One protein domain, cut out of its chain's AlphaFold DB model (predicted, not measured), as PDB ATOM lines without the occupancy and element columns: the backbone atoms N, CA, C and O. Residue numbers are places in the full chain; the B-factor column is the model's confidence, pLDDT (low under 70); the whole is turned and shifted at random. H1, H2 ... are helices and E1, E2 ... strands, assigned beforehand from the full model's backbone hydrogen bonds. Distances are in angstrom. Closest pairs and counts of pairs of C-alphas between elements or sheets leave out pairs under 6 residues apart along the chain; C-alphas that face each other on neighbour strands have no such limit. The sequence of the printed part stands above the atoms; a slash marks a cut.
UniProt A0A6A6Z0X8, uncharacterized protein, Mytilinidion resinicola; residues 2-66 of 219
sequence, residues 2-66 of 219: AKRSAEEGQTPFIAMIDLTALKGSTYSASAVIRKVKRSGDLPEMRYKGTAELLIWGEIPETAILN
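AT A GLANCE: This is residues 2 to 66 of the 219 residues of an uncharacterized protein of Mytilinidion resinicola (UniProt A0A6A6Z0X8). The model is an open, loose shape with two lobes: a small strand pair, E2 and E3, from which helix H2 extends with a long loop folding back, and a second strand pair, E1 and E4, with the short helix H1 near the start of E1. Two links, residues 18 to 25 and 56 to 63, run between the lobes, and the two strand pairs stay separate. The printed part has 65 residues with two named helices and four named strands, in the order H1, E1, E2, H2, E3, E4, and each two-stranded sheet is antiparallel. The class is mixed, helices and strands, with 31 residues, under half, in named elements. The whole is loose, with a radius of gyration of the C-alphas of 15.0 A, and flat, spanning 37 by 33 by 17 A.

HOW THE PARTS SIT: E2, residues 26 to 28, and E3, residues 53 to 55, are antiparallel neighbours at 149 degrees between their directions. C-alphas 28 and 53 face each other at 4.8 A, and N 27 and O 54 are within hydrogen-bond range at 2.8 A, as are N 54 and O 27 at 2.8 A. H2, residues 29 to 39, follows E2 by a tight link with no residue between them. The closest C-alphas of H2 and E3 are those of Ala 29 and Leu 53, 5.2 A apart, while their centres are 13.2 A apart. E1, residues 13 to 17, and E4, residues 64 to 66, are antiparallel neighbours at 123 degrees. Across this pair N 16 and O 66 are 2.9 A apart and N 65 and O 16 are 2.8 A apart, both within hydrogen-bond range. E1 is apart from E2 and E3, and E4 is apart from E2 and E3. The closest C-alphas of E1 and H1, residues 2 to 7, are those of Phe 13 and Ala 2, 7.0 A apart. H1 and H2 are apart. In both helices every O i to N i+4 pair is within hydrogen-bond range.

IN THESE COORDINATES: H2 is 15.6 A from first to last C-alpha, and C-alpha 39 is at (57.467, 79.537, 30.614). E2 measures 7.0 A and E3 6.3 A. E1 measures 12.5 A, E4 5.5 A and H1 8.7 A. H1 begins with C-alpha 2 at (34.687, 65.935, 49.943), and E4 ends with C-alpha 66 at (35.861, 76.584, 61.430).

THE WHOLE: The two C-alphas farthest apart, those of Gly 9 and Ser 39, are 39.9 A apart. The printed part has no cut. The link from H2 to E3, residues 40 to 52, is long. The mean pLDDT of the printed part is 90.1, and no printed residue is under 70.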
ATOM      1  N   ALA A   2      35.276  66.491  48.717       84.62
ATOM      2  CA  ALA A   2      34.687  65.935  49.943       84.62
ATOM      3  C   ALA A   2      33.757  64.735  49.674       84.62
ATOM      4  O   ALA A   2      34.072  63.636  50.094       84.62
ATOM      5  N   LYS A   3      32.716  64.885  48.844       86.25
ATOM      6  CA  LYS A   3      31.817  63.766  48.502       86.25
ATOM      7  C   LYS A   3      32.532  62.492  48.029       86.25
ATOM      8  O   LYS A   3      32.253  61.416  48.524       86.25
ATOM      9  N   ARG A   4      33.511  62.625  47.127       88.88
ATOM     10  CA  ARG A   4      34.312  61.489  46.639       88.88
ATOM     11  C   ARG A   4      35.068  60.784  47.766       88.88
ATOM     12  O   ARG A   4      35.067  59.568  47.835       88.88
ATOM     13  N   SER A   5      35.720  61.559  48.629       89.00
ATOM     14  CA  SER A   5      36.444  61.037  49.789       89.00
ATOM     15  C   SER A   5      35.490  60.296  50.741       89.00
ATOM     16  O   SER A   5      35.817  59.205  51.200       89.00
ATOM     17  N   ALA A   6      34.273  60.813  50.943       89.88
ATOM     18  CA  ALA A   6      33.229  60.129  51.707       89.88
ATOM     19  C   ALA A   6      32.755  58.822  51.036       89.88
ATOM     20  O   ALA A   6      32.645  57.799  51.707       89.88
ATOM     21  N   GLU A   7      32.546  58.813  49.715       89.81
ATOM     22  CA  GLU A   7      32.205  57.606  48.935       89.81
ATOM     23  C   GLU A   7      33.317  56.540  48.974       89.81
ATOM     24  O   GLU A   7      33.041  55.345  48.887       89.81
ATOM     25  N   GLU A   8      34.570  56.962  49.151       92.88
ATOM     26  CA  GLU A   8      35.737  56.096  49.358       92.88
ATOM     27  C   GLU A   8      35.881  55.626  50.827       92.88
ATOM     28  O   GLU A   8      36.866  54.975  51.177       92.88
ATOM     29  N   GLY A   9      34.905  55.926  51.694       92.19
ATOM     30  CA  GLY A   9      34.860  55.492  53.096       92.19
ATOM     31  C   GLY A   9      35.686  56.346  54.061       92.19
ATOM     32  O   GLY A   9      35.933  55.927  55.191       92.19
ATOM     33  N   GLN A  10      36.142  57.525  53.634       95.00
ATOM     34  CA  GLN A  10      36.858  58.470  54.493       95.00
ATOM     35  C   GLN A  10      35.887  59.442  55.178       95.00
ATOM     36  O   GLN A  10      34.714  59.542  54.828       95.00
ATOM     37  N   THR A  11      36.396  60.212  56.141       93.69
ATOM     38  CA  THR A  11      35.653  61.272  56.838       93.69
ATOM     39  C   THR A  11      36.206  62.643  56.439       93.69
ATOM     40  O   THR A  11      37.075  63.179  57.132       93.69
ATOM     41  N   PRO A  12      35.793  63.204  55.291       94.75
ATOM     42  CA  PRO A  12      36.316  64.478  54.826       94.75
ATOM     43  C   PRO A  12      35.768  65.639  55.654       94.75
ATOM     44  O   PRO A  12      34.603  65.652  56.053       94.75
ATOM     45  N   PHE A  13      36.607  66.653  55.826       93.69
ATOM     46  CA  PHE A  13      36.269  67.896  56.506       93.69
ATOM     47  C   PHE A  13      36.370  69.075  55.539       93.69
ATOM     48  O   PHE A  13      37.162  69.064  54.593       93.69
ATOM     49  N   ILE A  14      35.567  70.104  55.788       91.88
ATOM     50  CA  ILE A  14      35.587  71.376  55.075       91.88
ATOM     51  C   ILE A  14      36.055  72.445  56.053       91.88
ATOM     52  O   ILE A  14      35.376  72.733  57.035       91.88
ATOM     53  N   ALA A  15      37.222  73.023  55.781       91.94
ATOM     54  CA  ALA A  15      37.756  74.130  56.559       91.94
ATOM     55  C   ALA A  15      37.345  75.469  55.935       91.94
ATOM     56  O   ALA A  15      37.534  75.691  54.735       91.94
ATOM     57  N   MET A  16      36.824  76.369  56.763       88.69
ATOM     58  CA  MET A  16      36.588  77.768  56.420       88.69
ATOM     59  C   MET A  16      37.820  78.570  56.826       88.69
ATOM     60  O   MET A  16      38.241  78.514  57.980       88.69
ATOM     61  N   ILE A  17      38.419  79.288  55.877       89.56
ATOM     62  CA  ILE A  17      39.722  79.934  56.066       89.56
ATOM     63  C   ILE A  17      39.591  81.448  55.895       89.56
ATOM     64  O   ILE A  17      39.113  81.921  54.860       89.56
ATOM     65  N   ASP A  18      40.070  82.210  56.877       86.06
ATOM     66  CA  ASP A  18      40.240  83.655  56.775       86.06
ATOM     67  C   ASP A  18      41.485  83.986  55.949       86.06
ATOM     68  O   ASP A  18      42.627  83.928  56.409       86.06
ATOM     69  N   LEU A  19      41.256  84.390  54.703       87.19
ATOM     70  CA  LEU A  19      42.327  84.779  53.791       87.19
ATOM     71  C   LEU A  19      43.096  86.024  54.266       87.19
ATOM     72  O   LEU A  19      44.249  86.207  53.873       87.19
ATOM     73  N   THR A  20      42.505  86.880  55.105       86.25
ATOM     74  CA  THR A  20      43.180  88.086  55.616       86.25
ATOM     75  C   THR A  20      44.253  87.756  56.654       86.25
ATOM     76  O   THR A  20      45.243  88.488  56.778       86.25
ATOM     77  N   ALA A  21      44.115  86.611  57.326       88.44
ATOM     78  CA  ALA A  21      45.114  86.056  58.230       88.44
ATOM     79  C   ALA A  21      46.286  85.379  57.485       88.44
ATOM     80  O   ALA A  21      47.350  85.186  58.065       88.44
ATOM     81  N   LEU A  22      46.146  85.093  56.182       88.31
ATOM     82  CA  LEU A  22      47.135  84.381  55.355       88.31
ATOM     83  C   LEU A  22      48.146  85.286  54.621       88.31
ATOM     84  O   LEU A  22      48.598  84.966  53.514       88.31
ATOM     85  N   LYS A  23      48.517  86.428  55.209       83.06
ATOM     86  CA  LYS A  23      49.307  87.490  54.552       83.06
ATOM     87  C   LYS A  23      50.518  86.954  53.767       83.06
ATOM     88  O   LYS A  23      51.472  86.444  54.341       83.06
ATOM     89  N   GLY A  24      50.487  87.124  52.442       82.62
ATOM     90  CA  GLY A  24      51.605  86.814  51.538       82.62
ATOM     91  C   GLY A  24      51.710  85.359  51.061       82.62
ATOM     92  O   GLY A  24      52.584  85.072  50.248       82.62
ATOM     93  N   SER A  25      50.822  84.465  51.505       87.81
ATOM     94  CA  SER A  25      50.847  83.031  51.153       87.81
ATOM     95  C   SER A  25      49.777  82.611  50.139       87.81
ATOM     96  O   SER A  25      49.776  81.475  49.669       87.81
ATOM     97  N   THR A  26      48.863  83.513  49.777       92.62
ATOM     98  CA  THR A  26      47.741  83.227  48.877       92.62
ATOM     99  C   THR A  26      48.028  83.690  47.454       92.62
ATOM    100  O   THR A  26      48.301  84.868  47.215       92.62
ATOM    101  N   TYR A  27      47.868  82.795  46.487       92.50
ATOM    102  CA  TYR A  27      48.054  83.074  45.067       92.50
ATOM    103  C   TYR A  27      46.813  82.665  44.280       92.50
ATOM    104  O   TYR A  27      46.225  81.616  44.523       92.50
ATOM    105  N   SER A  28      46.433  83.446  43.269       93.06
ATOM    106  CA  SER A  28      45.420  82.982  42.315       93.06
ATOM    107  C   SER A  28      45.966  81.795  41.519       93.06
ATOM    108  O   SER A  28      46.984  81.937  40.828       93.06
ATOM    109  N   ALA A  29      45.270  80.652  41.545       93.56
ATOM    110  CA  ALA A  29      45.668  79.480  40.768       93.56
ATOM    111  C   ALA A  29      45.758  79.819  39.274       93.56
ATOM    112  O   ALA A  29      46.724  79.454  38.604       93.56
ATOM    113  N   SER A  30      44.811  80.606  38.753       94.25
ATOM    114  CA  SER A  30      44.814  81.041  37.352       94.25
ATOM    115  C   SER A  30      46.047  81.863  36.970       94.25
ATOM    116  O   SER A  30      46.567  81.713  35.860       94.25
ATOM    117  N   ALA A  31      46.534  82.718  37.874       93.75
ATOM    118  CA  ALA A  31      47.713  83.541  37.634       93.75
ATOM    119  C   ALA A  31      48.977  82.676  37.588       93.75
ATOM    120  O   ALA A  31      49.785  82.821  36.666       93.75
ATOM    121  N   VAL A  32      49.101  81.729  38.524       93.19
ATOM    122  CA  VAL A  32      50.208  80.765  38.567       93.19
ATOM    123  C   VAL A  32      50.209  79.897  37.311       93.19
ATOM    124  O   VAL A  32      51.201  79.876  36.586       93.19
ATOM    125  N   ILE A  33      49.079  79.276  36.965       93.38
ATOM    126  CA  ILE A  33      48.950  78.430  35.767       93.38
ATOM    127  C   ILE A  33      49.295  79.212  34.497       93.38
ATOM    128  O   ILE A  33      49.981  78.701  33.613       93.38
ATOM    129  N   ARG A  34      48.844  80.468  34.383       93.19
ATOM    130  CA  ARG A  34      49.170  81.321  33.233       93.19
ATOM    131  C   ARG A  34      50.672  81.581  33.129       93.19
ATOM    132  O   ARG A  34      51.192  81.585  32.016       93.19
ATOM    133  N   LYS A  35      51.354  81.803  34.255       93.81
ATOM    134  CA  LYS A  35      52.810  81.994  34.294       93.81
ATOM    135  C   LYS A  35      53.542  80.724  33.848       93.81
ATOM    136  O   LYS A  35      54.348  80.813  32.931       93.81
ATOM    137  N   VAL A  36      53.179  79.567  34.405       92.75
ATOM    138  CA  VAL A  36      53.782  78.253  34.093       92.75
ATOM    139  C   VAL A  36      53.569  77.845  32.626       92.75
ATOM    140  O   VAL A  36      54.437  77.268  31.981       92.75
ATOM    141  N   LYS A  37      52.417  78.188  32.037       93.12
ATOM    142  CA  LYS A  37      52.187  77.975  30.599       93.12
ATOM    143  C   LYS A  37      53.070  78.850  29.719       93.12
ATOM    144  O   LYS A  37      53.503  78.403  28.666       93.12
ATOM    145  N   ARG A  38      53.309  80.101  30.126       92.94
ATOM    146  CA  ARG A  38      54.152  81.042  29.372       92.94
ATOM    147  C   ARG A  38      55.633  80.679  29.434       92.94
ATOM    148  O   ARG A  38      56.333  80.985  28.479       92.94
ATOM    149  N   SER A  39      56.095  80.054  30.517       94.56
ATOM    150  CA  SER A  39      57.467  79.537  30.614       94.56
ATOM    151  C   SER A  39      57.688  78.258  29.806       94.56
ATOM    152  O   SER A  39      58.831  77.931  29.516       94.56
ATOM    153  N   GLY A  40      56.620  77.567  29.393       93.75
ATOM    154  CA  GLY A  40      56.715  76.322  28.629       93.75
ATOM    155  C   GLY A  40      56.866  75.069  29.493       93.75
ATOM    156  O   GLY A  40      57.067  73.992  28.945       93.75
ATOM    157  N   ASP A  41      56.710  75.180  30.816       92.75
ATOM    158  CA  ASP A  41      56.881  74.044  31.731       92.75
ATOM    159  C   ASP A  41      55.697  73.065  31.666       92.75
ATOM    160  O   ASP A  41      55.872  71.859  31.810       92.75
ATOM    161  N   LEU A  42      54.475  73.572  31.439       90.38
ATOM    162  CA  LEU A  42      53.247  72.763  31.328       90.38
ATOM    163  C   LEU A  42      52.323  73.251  30.191       90.38
ATOM    164  O   LEU A  42      51.187  73.674  30.450       90.38
ATOM    165  N   PRO A  43      52.768  73.210  28.921       86.94
ATOM    166  CA  PRO A  43      52.009  73.759  27.796       86.94
ATOM    167  C   PRO A  43      50.679  73.018  27.570       86.94
ATOM    168  O   PRO A  43      49.669  73.641  27.242       86.94
ATOM    169  N   GLU A  44      50.644  71.715  27.852       90.75
ATOM    170  CA  GLU A  44      49.479  70.846  27.635       90.75
ATOM    171  C   GLU A  44      48.401  70.944  28.730       90.75
ATOM    172  O   GLU A  44      47.325  70.342  28.632       90.75
ATOM    173  N   MET A  45      48.652  71.698  29.805       87.94
ATOM    174  CA  MET A  45      47.747  71.760  30.949       87.94
ATOM    175  C   MET A  45      46.399  72.380  30.554       87.94
ATOM    176  O   MET A  45      46.301  73.559  30.221       87.94
ATOM    177  N   ARG A  46      45.305  71.616  30.629       85.94
ATOM    178  CA  ARG A  46      43.963  72.117  30.262       85.94
ATOM    179  C   ARG A  46      43.255  72.873  31.385       85.94
ATOM    180  O   ARG A  46      42.399  73.714  31.107       85.94
ATOM    181  N   TYR A  47      43.618  72.593  32.635       83.69
ATOM    182  CA  TYR A  47      43.063  73.254  33.813       83.69
ATOM    183  C   TYR A  47      43.387  74.758  33.818       83.69
ATOM    184  O   TYR A  47      44.440  75.182  33.332       83.69
ATOM    185  N   LYS A  48      42.442  75.573  34.307       85.00
ATOM    186  CA  LYS A  48      42.526  77.044  34.275       85.00
ATOM    187  C   LYS A  48      42.590  77.703  35.654       85.00
ATOM    188  O   LYS A  48      42.988  78.862  35.699       85.00
ATOM    189  N   GLY A  49      42.226  77.000  36.730       86.44
ATOM    190  CA  GLY A  49      42.320  77.514  38.100       86.44
ATOM    191  C   GLY A  49      41.561  78.824  38.342       86.44
ATOM    192  O   GLY A  49      42.081  79.709  39.014       86.44
ATOM    193  N   THR A  50      40.420  79.038  37.680       83.00
ATOM    194  CA  THR A  50      39.743  80.349  37.666       83.00
ATOM    195  C   THR A  50      39.039  80.698  38.967       83.00
ATOM    196  O   THR A  50      38.820  81.881  39.201       83.00
ATOM    197  N   ALA A  51      38.671  79.704  39.774       80.44
ATOM    198  CA  ALA A  51      37.935  79.900  41.023       80.44
ATOM    199  C   ALA A  51      38.781  79.556  42.259       80.44
ATOM    200  O   ALA A  51      38.370  79.808  43.384       80.44
ATOM    201  N   GLU A  52      39.958  78.973  42.052       89.06
ATOM    202  CA  GLU A  52      40.773  78.391  43.102       89.06
ATOM    203  C   GLU A  52      41.907  79.330  43.529       89.06
ATOM    204  O   GLU A  52      42.564  79.998  42.717       89.06
ATOM    205  N   LEU A  53      42.173  79.327  44.831       90.94
ATOM    206  CA  LEU A  53      43.364  79.917  45.421       90.94
ATOM    207  C   LEU A  53      44.358  78.804  45.751       90.94
ATOM    208  O   LEU A  53      43.979  77.713  46.172       90.94
ATOM    209  N   LEU A  54      45.635  79.092  45.543       91.25
ATOM    210  CA  LEU A  54      46.742  78.283  46.029       91.25
ATOM    211  C   LEU A  54      47.249  78.937  47.306       91.25
ATOM    212  O   LEU A  54      47.608  80.115  47.288       91.25
ATOM    213  N   ILE A  55      47.279  78.175  48.390       91.56
ATOM    214  CA  ILE A  55      47.914  78.589  49.638       91.56
ATOM    215  C   ILE A  55      49.280  77.907  49.681       91.56
ATOM    216  O   ILE A  55      49.373  76.693  49.495       91.56
ATOM    217  N   TRP A  56      50.338  78.693  49.848       90.56
ATOM    218  CA  TRP A  56      51.705  78.199  49.944       90.56
ATOM    219  C   TRP A  56      52.167  78.155  51.398       90.56
ATOM    220  O   TRP A  56      52.182  79.182  52.071       90.56
ATOM    221  N   GLY A  57      52.618  76.985  51.846       89.12
ATOM    222  CA  GLY A  57      53.042  76.766  53.226       89.12
ATOM    223  C   GLY A  57      51.903  76.298  54.129       89.12
ATOM    224  O   GLY A  57      50.890  75.781  53.660       89.12
ATOM    225  N   GLU A  58      52.112  76.435  55.433       90.62
ATOM    226  CA  GLU A  58      51.168  76.008  56.464       90.62
ATOM    227  C   GLU A  58      50.048  77.042  56.658       90.62
ATOM    228  O   GLU A  58      50.295  78.249  56.641       90.62
ATOM    229  N   ILE A  59      48.812  76.566  56.842       93.12
ATOM    230  CA  ILE A  59      47.678  77.410  57.232       93.12
ATOM    231  C   ILE A  59      47.744  77.551  58.758       93.12
ATOM    232  O   ILE A  59      47.534  76.549  59.443       93.12
ATOM    233  N   PRO A  60      48.031  78.745  59.310       92.88
ATOM    234  CA  PRO A  60      48.062  78.929  60.752       92.88
ATOM    235  C   PRO A  60      46.679  78.648  61.342       92.88
ATOM    236  O   PRO A  60      45.664  79.033  60.759       92.88
ATOM    237  N   GLU A  61      46.639  78.038  62.525       92.19
ATOM    238  CA  GLU A  61      45.389  77.702  63.222       92.19
ATOM    239  C   GLU A  61      44.481  78.928  63.397       92.19
ATOM    240  O   GLU A  61      43.277  78.849  63.190       92.19
ATOM    241  N   THR A  62      45.067  80.105  63.639       91.62
ATOM    242  CA  THR A  62      44.336  81.376  63.757       91.62
ATOM    243  C   THR A  62      43.614  81.809  62.477       91.62
ATOM    244  O   THR A  62      42.760  82.687  62.540       91.62
ATOM    245  N   ALA A  63      43.977  81.261  61.312       91.25
ATOM    246  CA  ALA A  63      43.289  81.507  60.045       91.25
ATOM    247  C   ALA A  63      42.157  80.502  59.782       91.25
ATOM    248  O   ALA A  63      41.376  80.707  58.854       91.25
ATOM    249  N   ILE A  64      42.061  79.417  60.554       91.25
ATOM    250  CA  ILE A  64      40.989  78.433  60.423       91.25
ATOM    251  C   ILE A  64      39.814  78.919  61.269       91.25
ATOM    252  O   ILE A  64      39.820  78.823  62.491       91.25
ATOM    253  N   LEU A  65      38.794  79.455  60.604       86.94
ATOM    254  CA  LEU A  65      37.598  79.970  61.269       86.94
ATOM    255  C   LEU A  65      36.739  78.838  61.823       86.94
ATOM    256  O   LEU A  65      36.139  78.970  62.885       86.94
ATOM    257  N   ASN A  66      36.652  77.744  61.067       89.81
ATOM    258  CA  ASN A  66      35.861  76.584  61.430       89.81
ATOM    259  C   ASN A  66      36.254  75.361  60.594       89.81
ATOM    260  O   ASN A  66      36.759  75.498  59.477       89.81
TER     261      ASN A  66